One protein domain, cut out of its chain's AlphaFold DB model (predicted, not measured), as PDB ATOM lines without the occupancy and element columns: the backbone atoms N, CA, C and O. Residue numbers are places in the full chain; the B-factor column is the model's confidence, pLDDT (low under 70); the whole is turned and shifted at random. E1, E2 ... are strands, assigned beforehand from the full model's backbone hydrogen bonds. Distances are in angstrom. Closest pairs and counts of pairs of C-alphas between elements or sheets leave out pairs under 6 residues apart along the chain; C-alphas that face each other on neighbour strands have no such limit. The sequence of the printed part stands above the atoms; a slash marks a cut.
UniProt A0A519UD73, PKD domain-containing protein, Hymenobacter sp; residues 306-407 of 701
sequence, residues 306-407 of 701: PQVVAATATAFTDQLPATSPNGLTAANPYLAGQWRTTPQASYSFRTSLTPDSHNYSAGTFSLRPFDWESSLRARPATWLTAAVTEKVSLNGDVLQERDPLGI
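This is residues 306 to 407 of the 701 residues of the protein "PKD domain-containing protein" of Hymenobacter sp (UniProt A0A519UD73). Little regular structure is formed: a narrow, strongly twisted antiparallel sheet, E2 - E3 - E5 - E6, runs along the long axis, with loop 318 to 341 at one end and the short strands E1 and E4, their centres 4.8 A apart, beyond the other, where residues 355 to 361 stick out. The printed part has 102 residues, with no named helix and six named strands, E1 to E6, holding 35 residues: all strand. It is loose, radius of gyration of the C-alphas 17.2 A, spanning 55 by 29 by 22 A.

E1, residues 306 to 308, and E4, residues 365 to 367, pair with no named strand; their closest C-alphas, of Pro 306 and Ser 366, are 4.3 A apart. E2, residues 312 to 317, and E3, residues 342 to 349, form an antiparallel hairpin, with N 315 and O 345 within hydrogen-bond range at 2.8 A. E3 and E5, residues 383 to 392, are antiparallel, N 346 and O 387 at 2.9 A. E5 bends by 51 degrees at residue 386 and forms an antiparallel hairpin with E6, residues 398 to 402, N 390 and O 400 at 2.8 A.

E1 begins at C-alpha 306 (163.871, 139.959, 221.044). E2 is 17.0 A long, E3 21.2 A and E5 23.4 A. E6 ends at C-alpha 402 (135.582, 134.896, 209.344).

The printed part has no cut. Links E2 to E3, E3 to E4 and E4 to E5 are long. In this model, pLDDT is under 70 in 47 residues, among them 318 to 342.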
ATOM      1  N   PRO A 306     164.142 139.947 219.610       84.38
ATOM      2  CA  PRO A 306     163.871 139.959 221.044       84.38
ATOM      3  C   PRO A 306     163.041 141.190 221.445       84.38
ATOM      4  O   PRO A 306     162.945 142.159 220.697       84.38
ATOM      5  N   GLN A 307     162.503 141.178 222.666       84.62
ATOM      6  CA  GLN A 307     161.852 142.335 223.301       84.62
ATOM      7  C   GLN A 307     160.585 142.867 222.585       84.62
ATOM      8  O   GLN A 307     160.296 144.061 222.620       84.62
ATOM      9  N   VAL A 308     159.786 141.991 221.965       85.12
ATOM     10  CA  VAL A 308     158.544 142.368 221.263       85.12
ATOM     11  C   VAL A 308     157.340 142.351 222.203       85.12
ATOM     12  O   VAL A 308     157.106 141.351 222.866       85.12
ATOM     13  N   VAL A 309     156.546 143.425 222.241       85.25
ATOM     14  CA  VAL A 309     155.359 143.537 223.121       85.25
ATOM     15  C   VAL A 309     154.093 142.966 222.469       85.25
ATOM     16  O   VAL A 309     153.261 142.355 223.133       85.25
ATOM     17  N   ALA A 310     153.947 143.149 221.156       87.31
ATOM     18  CA  ALA A 310     152.846 142.629 220.353       87.31
ATOM     19  C   ALA A 310     153.304 142.479 218.898       87.31
ATOM     20  O   ALA A 310     154.150 143.244 218.432       87.31
ATOM     21  N   ALA A 311     152.743 141.505 218.179       87.94
ATOM     22  CA  ALA A 311     153.012 141.319 216.759       87.94
ATOM     23  C   ALA A 311     151.757 140.839 216.026       87.94
ATOM     24  O   ALA A 311     151.115 139.866 216.430       87.94
ATOM     25  N   THR A 312     151.447 141.519 214.925       90.00
ATOM     26  CA  THR A 312     150.386 141.171 213.980       90.00
ATOM     27  C   THR A 312     150.972 141.094 212.575       90.00
ATOM     28  O   THR A 312     151.948 141.780 212.269       90.00
ATOM     29  N   ALA A 313     150.379 140.273 211.719       85.69
ATOM     30  CA  ALA A 313     150.744 140.182 210.311       85.69
ATOM     31  C   ALA A 313     149.477 140.141 209.458       85.69
ATOM     32  O   ALA A 313     148.461 139.606 209.893       85.69
ATOM     33  N   THR A 314     149.549 140.672 208.243       84.69
ATOM     34  CA  THR A 314     148.474 140.574 207.252       84.69
ATOM     35  C   THR A 314     149.071 139.975 205.993       84.69
ATOM     36  O   THR A 314     150.025 140.525 205.443       84.69
ATOM     37  N   ALA A 315     148.537 138.837 205.562       79.94
ATOM     38  CA  ALA A 315     148.860 138.260 204.269       79.94
ATOM     39  C   ALA A 315     147.976 138.900 203.203       79.94
ATOM     40  O   ALA A 315     146.778 139.104 203.417       79.94
ATOM     41  N   PHE A 316     148.575 139.184 202.055       78.06
ATOM     42  CA  PHE A 316     147.873 139.671 200.882       78.06
ATOM     43  C   PHE A 316     148.010 138.666 199.744       78.06
ATOM     44  O   PHE A 316     149.019 137.971 199.647       78.06
ATOM     45  N   THR A 317     147.010 138.628 198.872       70.38
ATOM     46  CA  THR A 317     146.977 137.789 197.677       70.38
ATOM     47  C   THR A 317     146.752 138.644 196.431       70.38
ATOM     48  O   THR A 317     146.091 139.688 196.482       70.38
ATOM     49  N   ASP A 318     147.321 138.210 195.310       66.19
ATOM     50  CA  ASP A 318     147.022 138.723 193.971       66.19
ATOM     51  C   ASP A 318     145.887 137.936 193.286       66.19
ATOM     52  O   ASP A 318     145.374 138.353 192.248       66.19
ATOM     53  N   GLN A 319     145.450 136.827 193.889       59.47
ATOM     54  CA  GLN A 319     144.300 136.053 193.447       59.47
ATOM     55  C   GLN A 319     143.028 136.657 194.040       59.47
ATOM     56  O   GLN A 319     142.836 136.654 195.258       59.47
ATOM     57  N   LEU A 320     142.129 137.145 193.185       57.50
ATOM     58  CA  LEU A 320     140.781 137.492 193.628       57.50
ATOM     59  C   LEU A 320     140.090 136.217 194.145       57.50
ATOM     60  O   LEU A 320     140.114 135.199 193.445       57.50
ATOM     61  N   PRO A 321     139.457 136.242 195.334       55.97
ATOM     62  CA  PRO A 321     138.614 135.146 195.792       55.97
ATOM     63  C   PRO A 321     137.604 134.756 194.704       55.97
ATOM     64  O   PRO A 321     136.992 135.625 194.079       55.97
ATOM     65  N   ALA A 322     137.415 133.450 194.483       48.78
ATOM     66  CA  ALA A 322     136.597 132.893 193.394       48.78
ATOM     67  C   ALA A 322     135.112 133.335 193.407       48.78
ATOM     68  O   ALA A 322     134.374 133.058 192.465       48.78
ATOM     69  N   THR A 323     134.675 134.030 194.459       49.41
ATOM     70  CA  THR A 323     133.302 134.473 194.738       49.41
ATOM     71  C   THR A 323     133.140 135.998 194.698       49.41
ATOM     72  O   THR A 323     132.277 136.560 195.383       49.41
ATOM     73  N   SER A 324     133.944 136.698 193.885       48.09
ATOM     74  CA  SER A 324     133.652 138.095 193.534       48.09
ATOM     75  C   SER A 324     132.186 138.203 193.078       48.09
ATOM     76  O   SER A 324     131.772 137.428 192.210       48.09
ATOM     77  N   PRO A 325     131.380 139.131 193.634       48.19
ATOM     78  CA  PRO A 325     129.941 139.212 193.364       48.19
ATOM     79  C   PRO A 325     129.582 139.393 191.879       48.19
ATOM     80  O   PRO A 325     128.439 139.165 191.505       48.19
ATOM     81  N   ASN A 326     130.557 139.734 191.031       44.09
ATOM     82  CA  ASN A 326     130.370 139.969 189.601       44.09
ATOM     83  C   ASN A 326     130.908 138.840 188.702       44.09
ATOM     84  O   ASN A 326     131.031 139.041 187.495       44.09
ATOM     85  N   GLY A 327     131.273 137.674 189.253       41.81
ATOM     86  CA  GLY A 327     131.711 136.522 188.450       41.81
ATOM     87  C   GLY A 327     132.971 136.773 187.608       41.81
ATOM     88  O   GLY A 327     133.209 136.064 186.632       41.81
ATOM     89  N   LEU A 328     133.774 137.785 187.961       43.97
ATOM     90  CA  LEU A 328     135.059 138.040 187.318       43.97
ATOM     91  C   LEU A 328     136.001 136.891 187.680       43.97
ATOM     92  O   LEU A 328     136.487 136.796 188.805       43.97
ATOM     93  N   THR A 329     136.201 135.983 186.728       41.75
ATOM     94  CA  THR A 329     137.143 134.875 186.852       41.75
ATOM     95  C   THR A 329     138.555 135.414 187.086       41.75
ATOM     96  O   THR A 329     138.910 136.494 186.615       41.75
ATOM     97  N   ALA A 330     139.340 134.644 187.841       43.81
ATOM     98  CA  ALA A 330     140.649 134.932 188.442       43.81
ATOM     99  C   ALA A 330     141.804 135.327 187.484       43.81
ATOM    100  O   ALA A 330     142.969 135.081 187.776       43.81
ATOM    101  N   ALA A 331     141.524 135.907 186.317       43.94
ATOM    102  CA  ALA A 331     142.495 136.054 185.240       43.94
ATOM    103  C   ALA A 331     143.229 137.405 185.203       43.94
ATOM    104  O   ALA A 331     144.154 137.540 184.402       43.94
ATOM    105  N   ASN A 332     142.864 138.410 186.016       48.94
ATOM    106  CA  ASN A 332     143.598 139.679 185.999       48.94
ATOM    107  C   ASN A 332     143.655 140.412 187.362       48.94
ATOM    108  O   ASN A 332     142.655 141.014 187.756       48.94
ATOM    109  N   PRO A 333     144.822 140.452 188.042       49.72
ATOM    110  CA  PRO A 333     145.044 141.272 189.241       49.72
ATOM    111  C   PRO A 333     145.084 142.789 188.954       49.72
ATOM    112  O   PRO A 333     145.130 143.596 189.883       49.72
ATOM    113  N   TYR A 334     145.049 143.199 187.678       50.84
ATOM    114  CA  TYR A 334     144.835 144.588 187.269       50.84
ATOM    115  C   TYR A 334     143.347 144.874 187.063       50.84
ATOM    116  O   TYR A 334     142.826 144.815 185.946       50.84
ATOM    117  N   LEU A 335     142.672 145.279 188.131       51.75
ATOM    118  CA  LEU A 335     141.370 145.930 188.023       51.75
ATOM    119  C   LEU A 335     141.594 147.438 187.828       51.75
ATOM    120  O   LEU A 335     142.295 148.083 188.605       51.75
ATOM    121  N   ALA A 336     141.040 148.000 186.749       48.91
ATOM    122  CA  ALA A 336     141.110 149.433 186.426       48.91
ATOM    123  C   ALA A 336     142.535 150.040 186.315       48.91
ATOM    124  O   ALA A 336     142.735 151.224 186.579       48.91
ATOM    125  N   GLY A 337     143.538 149.253 185.901       45.09
ATOM    126  CA  GLY A 337     144.900 149.752 185.647       45.09
ATOM    127  C   GLY A 337     145.770 149.950 186.897       45.09
ATOM    128  O   GLY A 337     146.848 150.534 186.794       45.09
ATOM    129  N   GLN A 338     145.342 149.449 188.059       50.16
ATOM    130  CA  GLN A 338     146.123 149.457 189.298       50.16
ATOM    131  C   GLN A 338     146.343 148.020 189.790       50.16
ATOM    132  O   GLN A 338     145.397 147.238 189.844       50.16
ATOM    133  N   TRP A 339     147.580 147.682 190.174       51.59
ATOM    134  CA  TRP A 339     147.848 146.487 190.983       51.59
ATOM    135  C   TRP A 339     147.162 146.666 192.335       51.59
ATOM    136  O   TRP A 339     147.496 147.602 193.064       51.59
ATOM    137  N   ARG A 340     146.222 145.783 192.676       61.09
ATOM    138  CA  ARG A 340     145.596 145.771 194.000       61.09
ATOM    139  C   ARG A 340     145.820 144.413 194.646       61.09
ATOM    140  O   ARG A 340     145.260 143.412 194.218       61.09
ATOM    141  N   THR A 341     146.660 144.392 195.674       65.25
ATOM    142  CA  THR A 341     146.844 143.232 196.544       65.25
ATOM    143  C   THR A 341     145.708 143.203 197.556       65.25
ATOM    144  O   THR A 341     145.497 144.180 198.276       65.25
ATOM    145  N   THR A 342     144.980 142.098 197.610       69.44
ATOM    146  CA  THR A 342     143.798 141.949 198.461       69.44
ATOM    147  C   THR A 342     144.207 141.332 199.797       69.44
ATOM    148  O   THR A 342     144.957 140.355 199.776       69.44
ATOM    149  N   PRO A 343     143.764 141.850 200.958       76.12
ATOM    150  CA  PRO A 343     144.009 141.172 202.228       76.12
ATOM    151  C   PRO A 343     143.359 139.781 202.197       76.12
ATOM    152  O   PRO A 343     142.188 139.643 201.861       76.12
ATOM    153  N   GLN A 344     144.139 138.745 202.496       80.50
ATOM    154  CA  GLN A 344     143.689 137.350 202.499       80.50
ATOM    155  C   GLN A 344     143.403 136.867 203.919       80.50
ATOM    156  O   GLN A 344     142.421 136.171 204.170       80.50
ATOM    157  N   ALA A 345     144.293 137.202 204.850       83.50
ATOM    158  CA  ALA A 345     144.170 136.810 206.241       83.50
ATOM    159  C   ALA A 345     144.982 137.740 207.137       83.50
ATOM    160  O   ALA A 345     146.061 138.209 206.764       83.50
ATOM    161  N   SER A 346     144.489 137.955 208.348       87.88
ATOM    162  CA  SER A 346     145.233 138.593 209.427       87.88
ATOM    163  C   SER A 346     145.680 137.544 210.441       87.88
ATOM    164  O   SER A 346     145.044 136.502 210.622       87.88
ATOM    165  N   TYR A 347     146.795 137.808 211.110       87.31
ATOM    166  CA  TYR A 347     147.405 136.915 212.079       87.31
ATOM    167  C   TYR A 347     147.838 137.680 213.320       87.31
ATOM    168  O   TYR A 347     148.290 138.823 213.245       87.31
ATOM    169  N   SER A 348     147.759 137.003 214.458       89.38
ATOM    170  CA  SER A 348     148.279 137.468 215.739       89.38
ATOM    171  C   SER A 348     149.291 136.469 216.278       89.38
ATOM    172  O   SER A 348     149.085 135.251 216.215       89.38
ATOM    173  N   PHE A 349     150.397 136.976 216.811       86.50
ATOM    174  CA  PHE A 349     151.411 136.131 217.422       86.50
ATOM    175  C   PHE A 349     150.991 135.714 218.836       86.50
ATOM    176  O   PHE A 349     150.691 136.551 219.688       86.50
ATOM    177  N   ARG A 350     151.013 134.408 219.097       85.12
ATOM    178  CA  ARG A 350     150.759 133.793 220.396       85.12
ATOM    179  C   ARG A 350     152.052 133.235 220.973       85.12
ATOM    180  O   ARG A 350     152.731 132.420 220.354       85.12
ATOM    181  N   THR A 351     152.297 133.586 222.228       81.69
ATOM    182  CA  THR A 351     153.302 132.956 223.081       81.69
ATOM    183  C   THR A 351     152.699 132.668 224.446       81.69
ATOM    184  O   THR A 351     151.789 133.368 224.893       81.69
ATOM    185  N   SER A 352     153.200 131.636 225.113       75.38
ATOM    186  CA  SER A 352     152.894 131.425 226.525       75.38
ATOM    187  C   SER A 352     153.607 132.485 227.358       75.38
ATOM    188  O   SER A 352     154.758 132.828 227.079       75.38
ATOM    189  N   LEU A 353     152.932 132.976 228.391       68.44
ATOM    190  CA  LEU A 353     153.596 133.697 229.470       68.44
ATOM    191  C   LEU A 353     154.438 132.695 230.263       68.44
ATOM    192  O   LEU A 353     154.029 131.545 230.449       68.44
ATOM    193  N   THR A 354     155.612 133.114 230.728       67.44
ATOM    194  CA  THR A 354     156.374 132.309 231.680       67.44
ATOM    195  C   THR A 354     155.556 132.180 232.970       67.44
ATOM    196  O   THR A 354     155.101 133.210 233.489       67.44
ATOM    197  N   PRO A 355     155.342 130.951 233.486       57.84
ATOM    198  CA  PRO A 355     154.723 130.756 234.792       57.84
ATOM    199  C   PRO A 355     155.443 131.625 235.830       57.84
ATOM    200  O   PRO A 355     156.660 131.783 235.758       57.84
ATOM    201  N   ASP A 356     154.683 132.235 236.738       66.19
ATOM    202  CA  ASP A 356     155.171 133.109 237.819       66.19
ATOM    203  C   ASP A 356     155.656 134.513 237.412       66.19
ATOM    204  O   ASP A 356     156.133 135.276 238.255       66.19
ATOM    205  N   SER A 357     155.469 134.915 236.151       63.28
ATOM    206  CA  SER A 357     155.661 136.306 235.734       63.28
ATOM    207  C   SER A 357     154.331 137.056 235.641       63.28
ATOM    208  O   SER A 357     153.370 136.604 235.021       63.28
ATOM    209  N   HIS A 358     154.255 138.236 236.253       63.06
ATOM    210  CA  HIS A 358     153.121 139.129 236.036       63.06
ATOM    211  C   HIS A 358     153.215 139.762 234.638       63.06
ATOM    212  O   HIS A 358     154.322 140.055 234.175       63.06
ATOM    213  N   ASN A 359     152.077 140.064 233.996       57.59
ATOM    214  CA  ASN A 359     152.029 140.687 232.657       57.59
ATOM    215  C   ASN A 359     152.891 141.958 232.532       57.59
ATOM    216  O   ASN A 359     153.424 142.233 231.463       57.59
ATOM    217  N   TYR A 360     153.072 142.714 233.621       60.72
ATOM    218  CA  TYR A 360     153.916 143.915 233.640       60.72
ATOM    219  C   TYR A 360     155.428 143.620 233.710       60.72
ATOM    220  O   TYR A 360     156.232 144.514 233.470       60.72
ATOM    221  N   SER A 361     155.824 142.392 234.063       59.50
ATOM    222  CA  SER A 361     157.221 141.961 234.250       59.50
ATOM    223  C   SER A 361     157.758 141.092 233.108       59.50
ATOM    224  O   SER A 361     158.957 141.108 232.849       59.50
ATOM    225  N   ALA A 362     156.879 140.388 232.387       63.38
ATOM    226  CA  ALA A 362     157.216 139.570 231.217       63.38
ATOM    227  C   ALA A 362     156.695 140.152 229.896       63.38
ATOM    228  O   ALA A 362     156.609 139.428 228.912       63.38
ATOM    229  N   GLY A 363     156.346 141.444 229.863       70.88
ATOM    230  CA  GLY A 363     155.647 142.130 228.764       70.88
ATOM    231  C   GLY A 363     156.356 142.178 227.403       70.88
ATOM    232  O   GLY A 363     155.982 142.989 226.562       70.88
ATOM    233  N   THR A 364     157.368 141.341 227.173       79.62
ATOM    234  CA  THR A 364     157.995 141.150 225.873       79.62
ATOM    235  C   THR A 364     158.302 139.683 225.582       79.62
ATOM    236  O   THR A 364     158.655 138.932 226.488       79.62
ATOM    237  N   PHE A 365     158.290 139.301 224.309       81.06
ATOM    238  CA  PHE A 365     158.644 137.972 223.825       81.06
ATOM    239  C   PHE A 365     159.646 138.024 222.666       81.06
ATOM    240  O   PHE A 365     159.892 139.074 222.070       81.06
ATOM    241  N   SER A 366     160.232 136.868 222.357       83.38
ATOM    242  CA  SER A 366     161.070 136.679 221.174       83.38
ATOM    243  C   SER A 366     160.196 136.302 219.984       83.38
ATOM    244  O   SER A 366     159.576 135.238 219.967       83.38
ATOM    245  N   LEU A 367     160.129 137.183 218.994       82.81
ATOM    246  CA  LEU A 367     159.340 136.995 217.788       82.81
ATOM    247  C   LEU A 367     160.156 136.246 216.735       82.81
ATOM    248  O   LEU A 367     161.219 136.707 216.317       82.81
ATOM    249  N   ARG A 368     159.596 135.141 216.241       78.50
ATOM    250  CA  ARG A 368     159.960 134.593 214.934       78.50
ATOM    251  C   ARG A 368     159.023 135.219 213.891       78.50
ATOM    252  O   ARG A 368     157.811 134.986 213.980       78.50
ATOM    253  N   PRO A 369     159.531 136.044 212.960       75.19
ATOM    254  CA  PRO A 369     158.689 136.789 212.036       75.19
ATOM    255  C   PRO A 369     157.921 135.857 211.096       75.19
ATOM    256  O   PRO A 369     158.298 134.704 210.882       75.19
ATOM    257  N   PHE A 370     156.819 136.376 210.567       72.81
ATOM    258  CA  PHE A 370     156.051 135.742 209.503       72.81
ATOM    259  C   PHE A 370     156.886 135.756 208.210       72.81
ATOM    260  O   PHE A 370     157.362 136.823 207.820       72.81
ATOM    261  N   ASP A 371     157.083 134.602 207.563       68.94
ATOM    262  CA  ASP A 371     157.938 134.467 206.372       68.94
ATOM    263  C   ASP A 371     157.135 133.996 205.153       68.94
ATOM    264  O   ASP A 371     157.017 132.804 204.888       68.94
ATOM    265  N   TRP A 372     156.578 134.948 204.410       63.94
ATOM    266  CA  TRP A 372     155.719 134.690 203.251       63.94
ATOM    267  C   TRP A 372     156.459 134.094 202.034       63.94
ATOM    268  O   TRP A 372     155.796 133.637 201.108       63.94
ATOM    269  N   GLU A 373     157.800 134.080 202.019       56.38
ATOM    270  CA  GLU A 373     158.613 133.643 200.868       56.38
ATOM    271  C   GLU A 373     158.821 132.116 200.808       56.38
ATOM    272  O   GLU A 373     159.227 131.588 199.773       56.38
ATOM    273  N   SER A 374     158.533 131.377 201.888       52.16
ATOM    274  CA  SER A 374     158.641 129.909 201.933       52.16
ATOM    275  C   SER A 374     157.367 129.298 202.503       52.16
ATOM    276  O   SER A 374     157.026 129.540 203.654       52.16
ATOM    277  N   SER A 375     156.679 128.438 201.746       48.16
ATOM    278  CA  SER A 375     155.428 127.783 202.172       48.16
ATOM    279  C   SER A 375     155.564 126.928 203.443       48.16
ATOM    280  O   SER A 375     154.583 126.740 204.158       48.16
ATOM    281  N   LEU A 376     156.776 126.467 203.777       45.72
ATOM    282  CA  LEU A 376     157.082 125.704 204.998       45.72
ATOM    283  C   LEU A 376     157.426 126.598 206.208       45.72
ATOM    284  O   LEU A 376     157.391 126.139 207.351       45.72
ATOM    285  N   ARG A 377     157.710 127.890 205.983       54.28
ATOM    286  CA  ARG A 377     157.923 128.923 207.022       54.28
ATOM    287  C   ARG A 377     156.831 129.988 207.050       54.28
ATOM    288  O   ARG A 377     156.818 130.804 207.969       54.28
ATOM    289  N   ALA A 378     155.897 129.931 206.106       55.78
ATOM    290  CA  ALA A 378     154.813 130.884 205.909       55.78
ATOM    291  C   ALA A 378     153.904 131.026 207.115       55.78
ATOM    292  O   ALA A 378     153.160 131.996 207.201       55.78
ATOM    293  N   ARG A 379     153.966 130.105 208.081       64.88
ATOM    294  CA  ARG A 379     153.171 130.212 209.294       64.88
ATOM    295  C   ARG A 379     153.653 129.279 210.410       64.88
ATOM    296  O   ARG A 379     153.119 128.179 210.558       64.88
ATOM    297  N   PRO A 380     154.632 129.684 211.240       64.25
ATOM    298  CA  PRO A 380     154.911 128.978 212.486       64.25
ATOM    299  C   PRO A 380     153.620 128.832 213.312       64.25
ATOM    300  O   PRO A 380     152.803 129.749 213.315       64.25
ATOM    301  N   ALA A 381     153.446 127.735 214.058       69.56
ATOM    302  CA  ALA A 381     152.235 127.487 214.866       69.56
ATOM    303  C   ALA A 381     151.921 128.592 215.902       69.56
ATOM    304  O   ALA A 381     150.807 128.678 216.414       69.56
ATOM    305  N   THR A 382     152.896 129.453 216.205       80.00
ATOM    306  CA  THR A 382     152.737 130.647 217.044       80.00
ATOM    307  C   THR A 382     151.933 131.757 216.365       80.00
ATOM    308  O   THR A 382     151.407 132.618 217.058       80.00
ATOM    309  N   TRP A 383     151.809 131.768 215.038       83.88
ATOM    310  CA  TRP A 383     150.967 132.712 214.306       83.88
ATOM    311  C   TRP A 383     149.555 132.144 214.139       83.88
ATOM    312  O   TRP A 383     149.277 131.304 213.273       83.88
ATOM    313  N   LEU A 384     148.646 132.623 214.984       85.62
ATOM    314  CA  LEU A 384     147.231 132.291 214.899       85.62
ATOM    315  C   LEU A 384     146.568 133.190 213.866       85.62
ATOM    316  O   LEU A 384     146.808 134.393 213.858       85.62
ATOM    317  N   THR A 385     145.725 132.614 213.011       85.69
ATOM    318  CA  THR A 385     144.833 133.428 212.180       85.69
ATOM    319  C   THR A 385     143.907 134.192 213.109       85.69
ATOM    320  O   THR A 385     143.410 133.604 214.064       85.69
ATOM    321  N   ALA A 386     143.729 135.481 212.846       87.44
ATOM    322  CA  ALA A 386     142.789 136.356 213.529       87.44
ATOM    323  C   ALA A 386     141.531 136.580 212.677       87.44
ATOM    324  O   ALA A 386     140.439 136.598 213.226       87.44
ATOM    325  N   ALA A 387     141.669 136.672 211.354       89.94
ATOM    326  CA  ALA A 387     140.549 136.646 210.419       89.94
ATOM    327  C   ALA A 387     140.991 136.100 209.054       89.94
ATOM    328  O   ALA A 387     142.155 136.248 208.674       89.94
ATOM    329  N   VAL A 388     140.067 135.481 208.319       89.38
ATOM    330  CA  VAL A 388     140.237 135.077 206.914       89.38
ATOM    331  C   VAL A 388     139.222 135.820 206.069       89.38
ATOM    332  O   VAL A 388     138.026 135.746 206.334       89.38
ATOM    333  N   THR A 389     139.691 136.502 205.033       88.75
ATOM    334  CA  THR A 389     138.835 137.184 204.068       88.75
ATOM    335  C   THR A 389     138.232 136.171 203.098       88.75
ATOM    336  O   THR A 389     138.950 135.439 202.419       88.75
ATOM    337  N   GLU A 390     136.903 136.141 203.012       86.25
ATOM    338  CA  GLU A 390     136.156 135.228 202.135       86.25
ATOM    339  C   GLU A 390     135.613 135.929 200.887       86.25
ATOM    340  O   GLU A 390     135.453 135.302 199.840       86.25
ATOM    341  N   LYS A 391     135.324 137.232 200.987       83.31
ATOM    342  CA  LYS A 391     134.748 138.018 199.894       83.31
ATOM    343  C   LYS A 391     135.290 139.438 199.899       83.31
ATOM    344  O   LYS A 391     135.416 140.044 200.962       83.31
ATOM    345  N   VAL A 392     135.535 139.983 198.709       80.06
ATOM    346  CA  VAL A 392     136.055 141.345 198.521       80.06
ATOM    347  C   VAL A 392     135.334 142.110 197.417       80.06
ATOM    348  O   VAL A 392     134.736 141.514 196.516       80.06
ATOM    349  N   SER A 393     135.375 143.437 197.516       75.62
ATOM    350  CA  SER A 393     134.810 144.369 196.546       75.62
ATOM    351  C   SER A 393     135.714 144.473 195.315       75.62
ATOM    352  O   SER A 393     136.886 144.093 195.348       75.62
ATOM    353  N   LEU A 394     135.200 145.053 194.225       70.19
ATOM    354  CA  LEU A 394     136.021 145.394 193.051       70.19
ATOM    355  C   LEU A 394     137.173 146.353 193.412       70.19
ATOM    356  O   LEU A 394     138.208 146.370 192.749       70.19
ATOM    357  N   ASN A 395     136.995 147.142 194.471       69.56
ATOM    358  CA  ASN A 395     137.983 148.089 194.964       69.56
ATOM    359  C   ASN A 395     138.998 147.441 195.928       69.56
ATOM    360  O   ASN A 395     139.980 148.096 196.280       69.56
ATOM    361  N   GLY A 396     138.829 146.163 196.289       74.00
ATOM    362  CA  GLY A 396     139.705 145.435 197.215       74.00
ATOM    363  C   GLY A 396     139.308 145.556 198.689       74.00
ATOM    364  O   GLY A 396     140.060 145.110 199.554       74.00
ATOM    365  N   ASP A 397     138.142 146.134 198.983       81.75
ATOM    366  CA  ASP A 397     137.611 146.211 200.346       81.75
ATOM    367  C   ASP A 397     137.088 144.845 200.788       81.75
ATOM    368  O   ASP A 397     136.483 144.115 200.000       81.75
ATOM    369  N   VAL A 398     137.283 144.500 202.058       86.38
ATOM    370  CA  VAL A 398     136.750 143.260 202.633       86.38
ATOM    371  C   VAL A 398     135.231 143.374 202.750       86.38
ATOM    372  O   VAL A 398     134.721 144.245 203.446       86.38
ATOM    373  N   LEU A 399     134.510 142.485 202.065       90.25
ATOM    374  CA  LEU A 399     133.050 142.384 202.132       90.25
ATOM    375  C   LEU A 399     132.601 141.331 203.143       90.25
ATOM    376  O   LEU A 399     131.556 141.485 203.765       90.25
ATOM    377  N   GLN A 400     133.368 140.249 203.286       92.75
ATOM    378  CA  GLN A 400     133.123 139.210 204.281       92.75
ATOM    379  C   GLN A 400     134.441 138.623 204.766       92.75
ATOM    380  O   GLN A 400     135.322 138.305 203.962       92.75
ATOM    381  N   GLU A 401     134.529 138.412 206.069       93.06
ATOM    382  CA  GLU A 401     135.610 137.681 206.714       93.06
ATOM    383  C   GLU A 401     135.072 136.759 207.807       93.06
ATOM    384  O   GLU A 401     133.957 136.944 208.295       93.06
ATOM    385  N   ARG A 402     135.863 135.757 208.193       92.19
ATOM    386  CA  ARG A 402     135.582 134.896 209.344       92.19
ATOM    387  C   ARG A 402     136.684 134.983 210.369       92.19
ATOM    388  O   ARG A 402     137.866 134.952 210.025       92.19
ATOM    389  N   ASP A 403     136.273 135.033 211.623       92.31
ATOM    390  CA  ASP A 403     137.170 134.925 212.760       92.31
ATOM    391  C   ASP A 403     137.667 133.466 212.943       92.31
ATOM    392  O   ASP A 403     137.257 132.553 212.212       92.31
ATOM    393  N   PRO A 404     138.546 133.185 213.920       87.31
ATOM    394  CA  PRO A 404     139.119 131.853 214.109       87.31
ATOM    395  C   PRO A 404     138.121 130.839 214.688       87.31
ATOM    396  O   PRO A 404     138.419 129.646 214.718       87.31
ATOM    397  N   LEU A 405     136.963 131.306 215.168       89.06
ATOM    398  CA  LEU A 405     135.842 130.488 215.630       89.06
ATOM    399  C   LEU A 405     134.853 130.180 214.490       89.06
ATOM    400  O   LEU A 405     133.887 129.452 214.704       89.06
ATOM    401  N   GLY A 406     135.100 130.700 213.282       89.62
ATOM    402  CA  GLY A 406     134.233 130.541 212.117       89.62
ATOM    403  C   GLY A 406     133.051 131.515 212.085       89.62
ATOM    404  O   GLY A 406     132.162 131.356 211.241       89.62
ATOM    405  N   ILE A 407     133.033 132.516 212.970       93.00
ATOM    406  CA  ILE A 407     131.976 133.526 213.049       93.00
ATOM    407  C   ILE A 407     132.192 134.548 211.923       93.00
ATOM    408  O   ILE A 407     133.265 135.155 211.845       93.00
TER     409      ILE A 407